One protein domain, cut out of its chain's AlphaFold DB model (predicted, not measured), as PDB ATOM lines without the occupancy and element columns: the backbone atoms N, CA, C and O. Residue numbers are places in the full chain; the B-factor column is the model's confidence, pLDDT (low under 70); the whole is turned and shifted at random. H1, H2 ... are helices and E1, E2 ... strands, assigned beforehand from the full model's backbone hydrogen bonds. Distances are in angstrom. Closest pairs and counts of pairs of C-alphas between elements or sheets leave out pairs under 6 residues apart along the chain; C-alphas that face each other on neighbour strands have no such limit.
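What this domain is: This is residues 75 to 142 of the 177 residues of an uncharacterized protein of Flavonifractor sp. An306 (UniProt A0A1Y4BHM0). A twisted sheet of five strands has helix H1 packed over one face; the other is bare. The strands E1 E2 E3 E4 E5 form a meander, each antiparallel to the one before and beside it. The printed part has 68 residues with one named helix, H1, followed along the chain by five named strands; it is of mixed class and compact, with a radius of gyration of the C-alphas of 11.2 A and spans of 32 by 22 by 16 A.

How they stand to each other: Look first at the hairpin E2, residues 106 to 112, and E3, residues 117 to 122: N 109 and O 120 are 2.9 A apart. Edge strand E1, residues 95 to 102, neighbours E2, with N 97 and O 110 at 2.9 A. E4, residues 128 to 133, neighbours E3, with N 119 and O 132 at 3.0 A. Edge strand E5, residues 138 to 141, neighbours E4, with N 131 and O 140 at 2.9 A. These pairs are within hydrogen-bond range, as is every O i to N i+4 pair in H1, residues 75 to 88. H1 is on the sheet, height 8.8 A, over E2 and E3; C-alphas of Pro 77 and Tyr 106 are its closest to E2, 6.9 A.

Where its parts are: From C-alpha 75 at (34.075, 44.507, -29.074) H1 runs 20.0 A; E1 runs 18.5 A, E2 20.6 A, E3 17.0 A, E4 14.3 A, and E5 9.8 A to C-alpha 141 at (33.961, 43.772, -18.787).

The domain as a whole: The printed part has no cut and no long link; residues 89 to 93 have pLDDT under 70.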
ATOM      1  N   ALA A  75      33.927  45.667 -28.206       94.88
ATOM      2  CA  ALA A  75      34.075  44.507 -29.074       94.88
ATOM      3  C   ALA A  75      35.233  44.686 -30.062       94.88
ATOM      4  O   ALA A  75      36.075  43.793 -30.186       94.88
ATOM      5  N   SER A  76      35.317  45.846 -30.717       93.94
ATOM      6  CA  SER A  76      36.364  46.128 -31.708       93.94
ATOM      7  C   SER A  76      37.781  46.104 -31.116       93.94
ATOM      8  O   SER A  76      38.627  45.367 -31.643       93.94
ATOM      9  N   PRO A  77      38.090  46.832 -30.017       95.00
ATOM     10  CA  PRO A  77      39.427  46.777 -29.434       95.00
ATOM     11  C   PRO A  77      39.751  45.395 -28.846       95.00
ATOM     12  O   PRO A  77      40.858  44.901 -29.062       95.00
ATOM     13  N   MET A  78      38.796  44.705 -28.205       96.12
ATOM     14  CA  MET A  78      39.003  43.334 -27.710       96.12
ATOM     15  C   MET A  78      39.336  42.352 -28.842       96.12
ATOM     16  O   MET A  78      40.255  41.542 -28.713       96.12
ATOM     17  N   ALA A  79      38.636  42.429 -29.977       94.69
ATOM     18  CA  ALA A  79      38.916  41.588 -31.139       94.69
ATOM     19  C   ALA A  79      40.322  41.843 -31.704       94.69
ATOM     20  O   ALA A  79      41.044  40.895 -32.033       94.69
ATOM     21  N   LYS A  80      40.748  43.112 -31.764       93.75
ATOM     22  CA  LYS A  80      42.098  43.481 -32.205       93.75
ATOM     23  C   LYS A  80      43.168  42.957 -31.248       93.75
ATOM     24  O   LYS A  80      44.149  42.377 -31.710       93.75
ATOM     25  N   VAL A  81      42.958  43.091 -29.939       93.94
ATOM     26  CA  VAL A  81      43.870  42.556 -28.918       93.94
ATOM     27  C   VAL A  81      43.952  41.032 -28.998       93.94
ATOM     28  O   VAL A  81      45.055  40.497 -29.018       93.94
ATOM     29  N   ASN A  82      42.829  40.324 -29.161       93.06
ATOM     30  CA  ASN A  82      42.831  38.873 -29.384       93.06
ATOM     31  C   ASN A  82      43.660  38.475 -30.613       93.06
ATOM     32  O   ASN A  82      44.405  37.498 -30.564       93.06
ATOM     33  N   SER A  83      43.552  39.225 -31.715       91.56
ATOM     34  CA  SER A  83      44.355  38.973 -32.917       91.56
ATOM     35  C   SER A  83      45.852  39.149 -32.661       91.56
ATOM     36  O   SER A  83      46.638  38.364 -33.179       91.56
ATOM     37  N   ILE A  84      46.240  40.161 -31.884       90.00
ATOM     38  CA  ILE A  84      47.645  40.440 -31.557       90.00
ATOM     39  C   ILE A  84      48.185  39.401 -30.573       90.00
ATOM     40  O   ILE A  84      49.287  38.896 -30.750       90.00
ATOM     41  N   MET A  85      47.403  39.005 -29.568       87.50
ATOM     42  CA  MET A  85      47.817  37.944 -28.646       87.50
ATOM     43  C   MET A  85      48.103  36.632 -29.388       87.50
ATOM     44  O   MET A  85      49.114  36.004 -29.110       87.50
ATOM     45  N   LYS A  86      47.305  36.268 -30.401       86.88
ATOM     46  CA  LYS A  86      47.568  35.072 -31.222       86.88
ATOM     47  C   LYS A  86      48.897  35.126 -31.979       86.88
ATOM     48  O   LYS A  86      49.524  34.092 -32.167       86.88
ATOM     49  N   THR A  87      49.325  36.304 -32.436       83.44
ATOM     50  CA  THR A  87      50.632  36.444 -33.101       83.44
ATOM     51  C   THR A  87      51.777  36.408 -32.093       83.44
ATOM     52  O   THR A  87      52.829  35.855 -32.387       83.44
ATOM     53  N   LEU A  88      51.552  36.929 -30.883       78.50
ATOM     54  CA  LEU A  88      52.528  36.920 -29.790       78.50
ATOM     55  C   LEU A  88      52.670  35.547 -29.110       78.50
ATOM     56  O   LEU A  88      53.632  35.327 -28.385       78.50
ATOM     57  N   ASP A  89      51.747  34.600 -29.306       67.31
ATOM     58  CA  ASP A  89      51.890  33.215 -28.807       67.31
ATOM     59  C   ASP A  89      53.105  32.488 -29.412       67.31
ATOM     60  O   ASP A  89      53.567  31.485 -28.874       67.31
ATOM     61  N   GLN A  90      53.644  33.000 -30.521       65.25
ATOM     62  CA  GLN A  90      54.841  32.467 -31.174       65.25
ATOM     63  C   GLN A  90      56.149  32.960 -30.527       65.25
ATOM     64  O   GLN A  90      57.209  32.395 -30.795       65.25
ATOM     65  N   GLU A  91      56.090  33.981 -29.667       62.41
ATOM     66  CA  GLU A  91      57.246  34.560 -28.978       62.41
ATOM     67  C   GLU A  91      57.377  33.958 -27.564       62.41
ATOM     68  O   GLU A  91      56.440  33.990 -26.768       62.41
ATOM     69  N   GLN A  92      58.538  33.372 -27.241       60.53
ATOM     70  CA  GLN A  92      58.763  32.654 -25.970       60.53
ATOM     71  C   GLN A  92      59.205  33.554 -24.800       60.53
ATOM     72  O   GLN A  92      59.347  33.071 -23.676       60.53
ATOM     73  N   GLU A  93      59.442  34.845 -25.035       69.81
ATOM     74  CA  GLU A  93      59.985  35.763 -24.028       69.81
ATOM     75  C   GLU A  93      58.896  36.494 -23.229       69.81
ATOM     76  O   GLU A  93      57.719  36.506 -23.585       69.81
ATOM     77  N   ARG A  94      59.298  37.129 -22.117       77.81
ATOM     78  CA  ARG A  94      58.412  38.035 -21.378       77.81
ATOM     79  C   ARG A  94      58.022  39.202 -22.277       77.81
ATOM     80  O   ARG A  94      58.864  40.035 -22.605       77.81
ATOM     81  N   ILE A  95      56.741  39.300 -22.597       83.19
ATOM     82  CA  ILE A  95      56.187  40.365 -23.418       83.19
ATOM     83  C   ILE A  95      55.603  41.476 -22.549       83.19
ATOM     84  O   ILE A  95      54.921  41.249 -21.542       83.19
ATOM     85  N   LYS A  96      55.851  42.710 -22.979       87.25
ATOM     86  CA  LYS A  96      55.138  43.895 -22.516       87.25
ATOM     87  C   LYS A  96      54.885  44.786 -23.721       87.25
ATOM     88  O   LYS A  96      55.785  45.487 -24.173       87.25
ATOM     89  N   VAL A  97      53.672  44.717 -24.251       87.81
ATOM     90  CA  VAL A  97      53.275  45.423 -25.471       87.81
ATOM     91  C   VAL A  97      52.260  46.491 -25.110       87.81
ATOM     92  O   VAL A  97      51.232  46.197 -24.502       87.81
ATOM     93  N   TYR A  98      52.554  47.723 -25.510       90.75
ATOM     94  CA  TYR A  98      51.617  48.836 -25.457       90.75
ATOM     95  C   TYR A  98      51.102  49.112 -26.860       90.75
ATOM     96  O   TYR A  98      51.880  49.260 -27.801       90.75
ATOM     97  N   LEU A  99      49.784  49.162 -26.990       89.38
ATOM     98  CA  LEU A  99      49.092  49.440 -28.233       89.38
ATOM     99  C   LEU A  99      48.375  50.772 -28.075       89.38
ATOM    100  O   LEU A  99      47.432  50.882 -27.296       89.38
ATOM    101  N   GLU A 100      48.834  51.774 -28.812       88.00
ATOM    102  CA  GLU A 100      48.176  53.073 -28.905       88.00
ATOM    103  C   GLU A 100      47.332  53.138 -30.182       88.00
ATOM    104  O   GLU A 100      47.614  52.431 -31.154       88.00
ATOM    105  N   HIS A 101      46.320  54.008 -30.195       84.31
ATOM    106  CA  HIS A 101      45.480  54.271 -31.368       84.31
ATOM    107  C   HIS A 101      44.808  53.007 -31.941       84.31
ATOM    108  O   HIS A 101      44.680  52.831 -33.157       84.31
ATOM    109  N   LEU A 102      44.353  52.106 -31.064       82.06
ATOM    110  CA  LEU A 102      43.372  51.090 -31.441       82.06
ATOM    111  C   LEU A 102      42.077  51.785 -31.878       82.06
ATOM    112  O   LEU A 102      41.834  52.920 -31.486       82.06
ATOM    113  N   PHE A 103      41.258  51.105 -32.692       78.88
ATOM    114  CA  PHE A 103      39.972  51.588 -33.227       78.88
ATOM    115  C   PHE A 103      39.324  52.703 -32.395       78.88
ATOM    116  O   PHE A 103      38.793  52.411 -31.334       78.88
ATOM    117  N   GLY A 104      39.348  53.950 -32.882       75.44
ATOM    118  CA  GLY A 104      38.756  55.095 -32.181       75.44
ATOM    119  C   GLY A 104      39.568  55.627 -30.993       75.44
ATOM    120  O   GLY A 104      38.958  56.048 -30.021       75.44
ATOM    121  N   ASP A 105      40.903  55.590 -31.064       87.31
ATOM    122  CA  ASP A 105      41.869  56.044 -30.041       87.31
ATOM    123  C   ASP A 105      41.869  55.261 -28.720       87.31
ATOM    124  O   ASP A 105      42.398  55.710 -27.703       87.31
ATOM    125  N   TYR A 106      41.337  54.040 -28.737       93.06
ATOM    126  CA  TYR A 106      41.478  53.121 -27.613       93.06
ATOM    127  C   TYR A 106      42.943  52.707 -27.467       93.06
ATOM    128  O   TYR A 106      43.733  52.744 -28.414       93.06
ATOM    129  N   SER A 107      43.315  52.258 -26.277       95.19
ATOM    130  CA  SER A 107      44.646  51.701 -26.044       95.19
ATOM    131  C   SER A 107      44.560  50.362 -25.340       95.19
ATOM    132  O   SER A 107      43.532  50.008 -24.762       95.19
ATOM    133  N   ALA A 108      45.625  49.578 -25.435       96.19
ATOM    134  CA  ALA A 108      45.718  48.333 -24.702       96.19
ATOM    135  C   ALA A 108      47.131  48.074 -24.202       96.19
ATOM    136  O   ALA A 108      48.119  48.481 -24.814       96.19
ATOM    137  N   GLU A 109      47.214  47.341 -23.104       95.56
ATOM    138  CA  GLU A 109      48.462  46.827 -22.566       95.56
ATOM    139  C   GLU A 109      48.367  45.306 -22.482       95.56
ATOM    140  O   GLU A 109      47.430  44.774 -21.892       95.56
ATOM    141  N   ILE A 110      49.330  44.605 -23.081       92.88
ATOM    142  CA  ILE A 110      49.456  43.146 -23.021       92.88
ATOM    143  C   ILE A 110      50.721  42.827 -22.233       92.88
ATOM    144  O   ILE A 110      51.800  43.338 -22.545       92.88
ATOM    145  N   LYS A 111      50.599  41.979 -21.213       91.81
ATOM    146  CA  LYS A 111      51.712  41.545 -20.362       91.81
ATOM    147  C   LYS A 111      51.708  40.041 -20.220       91.81
ATOM    148  O   LYS A 111      50.644  39.429 -20.163       91.81
ATOM    149  N   GLY A 112      52.890  39.467 -20.056       87.00
ATOM    150  CA  GLY A 112      53.014  38.078 -19.645       87.00
ATOM    151  C   GLY A 112      54.184  37.375 -20.293       87.00
ATOM    152  O   GLY A 112      55.167  38.001 -20.678       87.00
ATOM    153  N   ASP A 113      54.052  36.068 -20.409       81.31
ATOM    154  CA  ASP A 113      54.986  35.167 -21.066       81.31
ATOM    155  C   ASP A 113      54.207  34.062 -21.802       81.31
ATOM    156  O   ASP A 113      53.025  34.224 -22.130       81.31
ATOM    157  N   SER A 114      54.884  32.957 -22.112       75.94
ATOM    158  CA  SER A 114      54.301  31.783 -22.766       75.94
ATOM    159  C   SER A 114      53.349  30.978 -21.872       75.94
ATOM    160  O   SER A 114      52.584  30.164 -22.384       75.94
ATOM    161  N   THR A 115      53.373  31.184 -20.552       79.94
ATOM    162  CA  THR A 115      52.560  30.443 -19.573       79.94
ATOM    163  C   THR A 115      51.354  31.254 -19.115       79.94
ATOM    164  O   THR A 115      50.252  30.721 -18.972       79.94
ATOM    165  N   PHE A 116      51.540  32.551 -18.879       85.31
ATOM    166  CA  PHE A 116      50.495  33.426 -18.369       85.31
ATOM    167  C   PHE A 116      50.480  34.752 -19.113       85.31
ATOM    168  O   PHE A 116      51.512  35.400 -19.263       85.31
ATOM    169  N   ARG A 117      49.289  35.186 -19.531       87.88
ATOM    170  CA  ARG A 117      49.108  36.433 -20.268       87.88
ATOM    171  C   ARG A 117      47.868  37.175 -19.811       87.88
ATOM    172  O   ARG A 117      46.800  36.587 -19.642       87.88
ATOM    173  N   THR A 118      48.008  38.483 -19.669       94.00
ATOM    174  CA  THR A 118      46.903  39.402 -19.431       94.00
ATOM    175  C   THR A 118      46.861  40.465 -20.507       94.00
ATOM    176  O   THR A 118      47.877  40.804 -21.119       94.00
ATOM    177  N   ALA A 119      45.667  40.994 -20.730       95.62
ATOM    178  CA  ALA A 119      45.499  42.207 -21.500       95.62
ATOM    179  C   ALA A 119      44.515  43.139 -20.804       95.62
ATOM    180  O   ALA A 119      43.569  42.692 -20.163       95.62
ATOM    181  N   GLU A 120      44.729  44.432 -20.952       97.62
ATOM    182  CA  GLU A 120      43.842  45.481 -20.470       97.62
ATOM    183  C   GLU A 120      43.538  46.404 -21.641       97.62
ATOM    184  O   GLU A 120      44.440  46.743 -22.403       97.62
ATOM    185  N   VAL A 121      42.270  46.774 -21.806       97.50
ATOM    186  CA  VAL A 121      41.801  47.701 -22.836       97.50
ATOM    187  C   VAL A 121      41.259  48.942 -22.155       97.50
ATOM    188  O   VAL A 121      40.432  48.850 -21.243       97.50
ATOM    189  N   TYR A 122      41.690  50.092 -22.646       96.19
ATOM    190  CA  TYR A 122      41.364  51.400 -22.115       96.19
ATOM    191  C   TYR A 122      40.594  52.226 -23.148       96.19
ATOM    192  O   TYR A 122      40.902  52.172 -24.343       96.19
ATOM    193  N   SER A 123      39.609  52.994 -22.683       94.19
ATOM    194  CA  SER A 123      38.897  53.989 -23.489       94.19
ATOM    195  C   SER A 123      39.849  55.105 -23.958       94.19
ATOM    196  O   SER A 123      40.950  55.237 -23.410       94.19
ATOM    197  N   PRO A 124      39.437  55.956 -24.914       91.12
ATOM    198  CA  PRO A 124      40.230  57.116 -25.346       91.12
ATOM    199  C   PRO A 124      40.599  58.078 -24.206       91.12
ATOM    200  O   PRO A 124      41.627  58.752 -24.236       91.12
ATOM    201  N   GLU A 125      39.783  58.125 -23.156       90.38
ATOM    202  CA  GLU A 125      40.012  58.922 -21.949       90.38
ATOM    203  C   GLU A 125      40.936  58.235 -20.931       90.38
ATOM    204  O   GLU A 125      41.293  58.841 -19.918       90.38
ATOM    205  N   GLY A 126      41.344  56.992 -21.200       92.31
ATOM    206  CA  GLY A 126      42.228  56.191 -20.357       92.31
ATOM    207  C   GLY A 126      41.513  55.394 -19.264       92.31
ATOM    208  O   GLY A 126      42.160  54.970 -18.309       92.31
ATOM    209  N   GLU A 127      40.197  55.199 -19.359       95.69
ATOM    210  CA  GLU A 127      39.444  54.374 -18.408       95.69
ATOM    211  C   GLU A 127      39.542  52.889 -18.778       95.69
ATOM    212  O   GLU A 127      39.350  52.536 -19.936       95.69
ATOM    213  N   LEU A 128      39.820  52.000 -17.818       96.31
ATOM    214  CA  LEU A 128      39.833  50.551 -18.054       96.31
ATOM    215  C   LEU A 128      38.411  50.054 -18.363       96.31
ATOM    216  O   LEU A 128      37.525  50.158 -17.518       96.31
ATOM    217  N   ILE A 129      38.200  49.471 -19.545       97.00
ATOM    218  CA  ILE A 129      36.870  49.029 -20.011       97.00
ATOM    219  C   ILE A 129      36.731  47.511 -20.151       97.00
ATOM    220  O   ILE A 129      35.614  46.988 -20.104       97.00
ATOM    221  N   ALA A 130      37.843  46.798 -20.333       97.94
ATOM    222  CA  ALA A 130      37.876  45.343 -20.417       97.94
ATOM    223  C   ALA A 130      39.253  44.816 -19.998       97.94
ATOM    224  O   ALA A 130      40.273  45.453 -20.260       97.94
ATOM    225  N   SER A 131      39.292  43.636 -19.385       97.62
ATOM    226  CA  SER A 131      40.540  42.917 -19.133       97.62
ATOM    227  C   SER A 131      40.424  41.444 -19.496       97.62
ATOM    228  O   SER A 131      39.356  40.848 -19.414       97.62
ATOM    229  N   TYR A 132      41.532  40.850 -19.914       96.62
ATOM    230  CA  TYR A 132      41.665  39.443 -20.250       96.62
ATOM    231  C   TYR A 132      42.714  38.803 -19.350       96.62
ATOM    232  O   TYR A 132      43.730  39.422 -19.026       96.62
ATOM    233  N   SER A 133      42.494  37.542 -18.995       92.56
ATOM    234  CA  SER A 133      43.482  36.709 -18.316       92.56
ATOM    235  C   SER A 133      43.445  35.304 -18.896       92.56
ATOM    236  O   SER A 133      42.393  34.660 -18.892       92.56
ATOM    237  N   SER A 134      44.595  34.803 -19.351       90.31
ATOM    238  CA  SER A 134      44.723  33.443 -19.885       90.31
ATOM    239  C   SER A 134      44.422  32.369 -18.839       90.31
ATOM    240  O   SER A 134      44.034  31.267 -19.208       90.31
ATOM    241  N   PHE A 135      44.525  32.696 -17.547       88.06
ATOM    242  CA  PHE A 135      44.137  31.790 -16.463       88.06
ATOM    243  C   PHE A 135      42.635  31.476 -16.476       88.06
ATOM    244  O   PHE A 135      42.243  30.352 -16.183       88.06
ATOM    245  N   TYR A 136      41.797  32.451 -16.845       87.62
ATOM    246  CA  TYR A 136      40.348  32.261 -16.972       87.62
ATOM    247  C   TYR A 136      39.896  32.049 -18.424       87.62
ATOM    248  O   TYR A 136      38.755  31.662 -18.652       87.62
ATOM    249  N   GLY A 137      40.757  32.341 -19.405       89.38
ATOM    250  CA  GLY A 137      40.472  32.196 -20.834       89.38
ATOM    251  C   GLY A 137      39.357  33.108 -21.358       89.38
ATOM    252  O   GLY A 137      38.854  32.882 -22.456       89.38
ATOM    253  N   GLN A 138      38.954  34.128 -20.596       92.56
ATOM    254  CA  GLN A 138      37.820  34.992 -20.924       92.56
ATOM    255  C   GLN A 138      38.102  36.464 -20.628       92.56
ATOM    256  O   GLN A 138      38.972  36.813 -19.825       92.56
ATOM    257  N   TRP A 139      37.336  37.318 -21.301       97.19
ATOM    258  CA  TRP A 139      37.308  38.750 -21.050       97.19
ATOM    259  C   TRP A 139      36.349  39.077 -19.906       97.19
ATOM    260  O   TRP A 139      35.221  38.592 -19.872       97.19
ATOM    261  N   THR A 140      36.785  39.961 -19.021       97.00
ATOM    262  CA  THR A 140      35.974  40.622 -18.004       97.00
ATOM    263  C   THR A 140      35.679  42.039 -18.468       97.00
ATOM    264  O   THR A 140      36.593  42.790 -18.811       97.00
ATOM    265  N   ILE A 141      34.402  42.413 -18.469       97.19
ATOM    266  CA  ILE A 141      33.961  43.772 -18.787       97.19
ATOM    267  C   ILE A 141      33.946  44.607 -17.510       97.19
ATOM    268  O   ILE A 141      33.409  44.171 -16.494       97.19
ATOM    269  N   HIS A 142      34.504  45.815 -17.580       96.56
ATOM    270  CA  HIS A 142      34.500  46.769 -16.471       96.56
ATOM    271  C   HIS A 142      33.451  47.849 -16.717       96.56
ATOM    272  O   HIS A 142      33.355  48.398 -17.822       96.56
TER     273      HIS A 142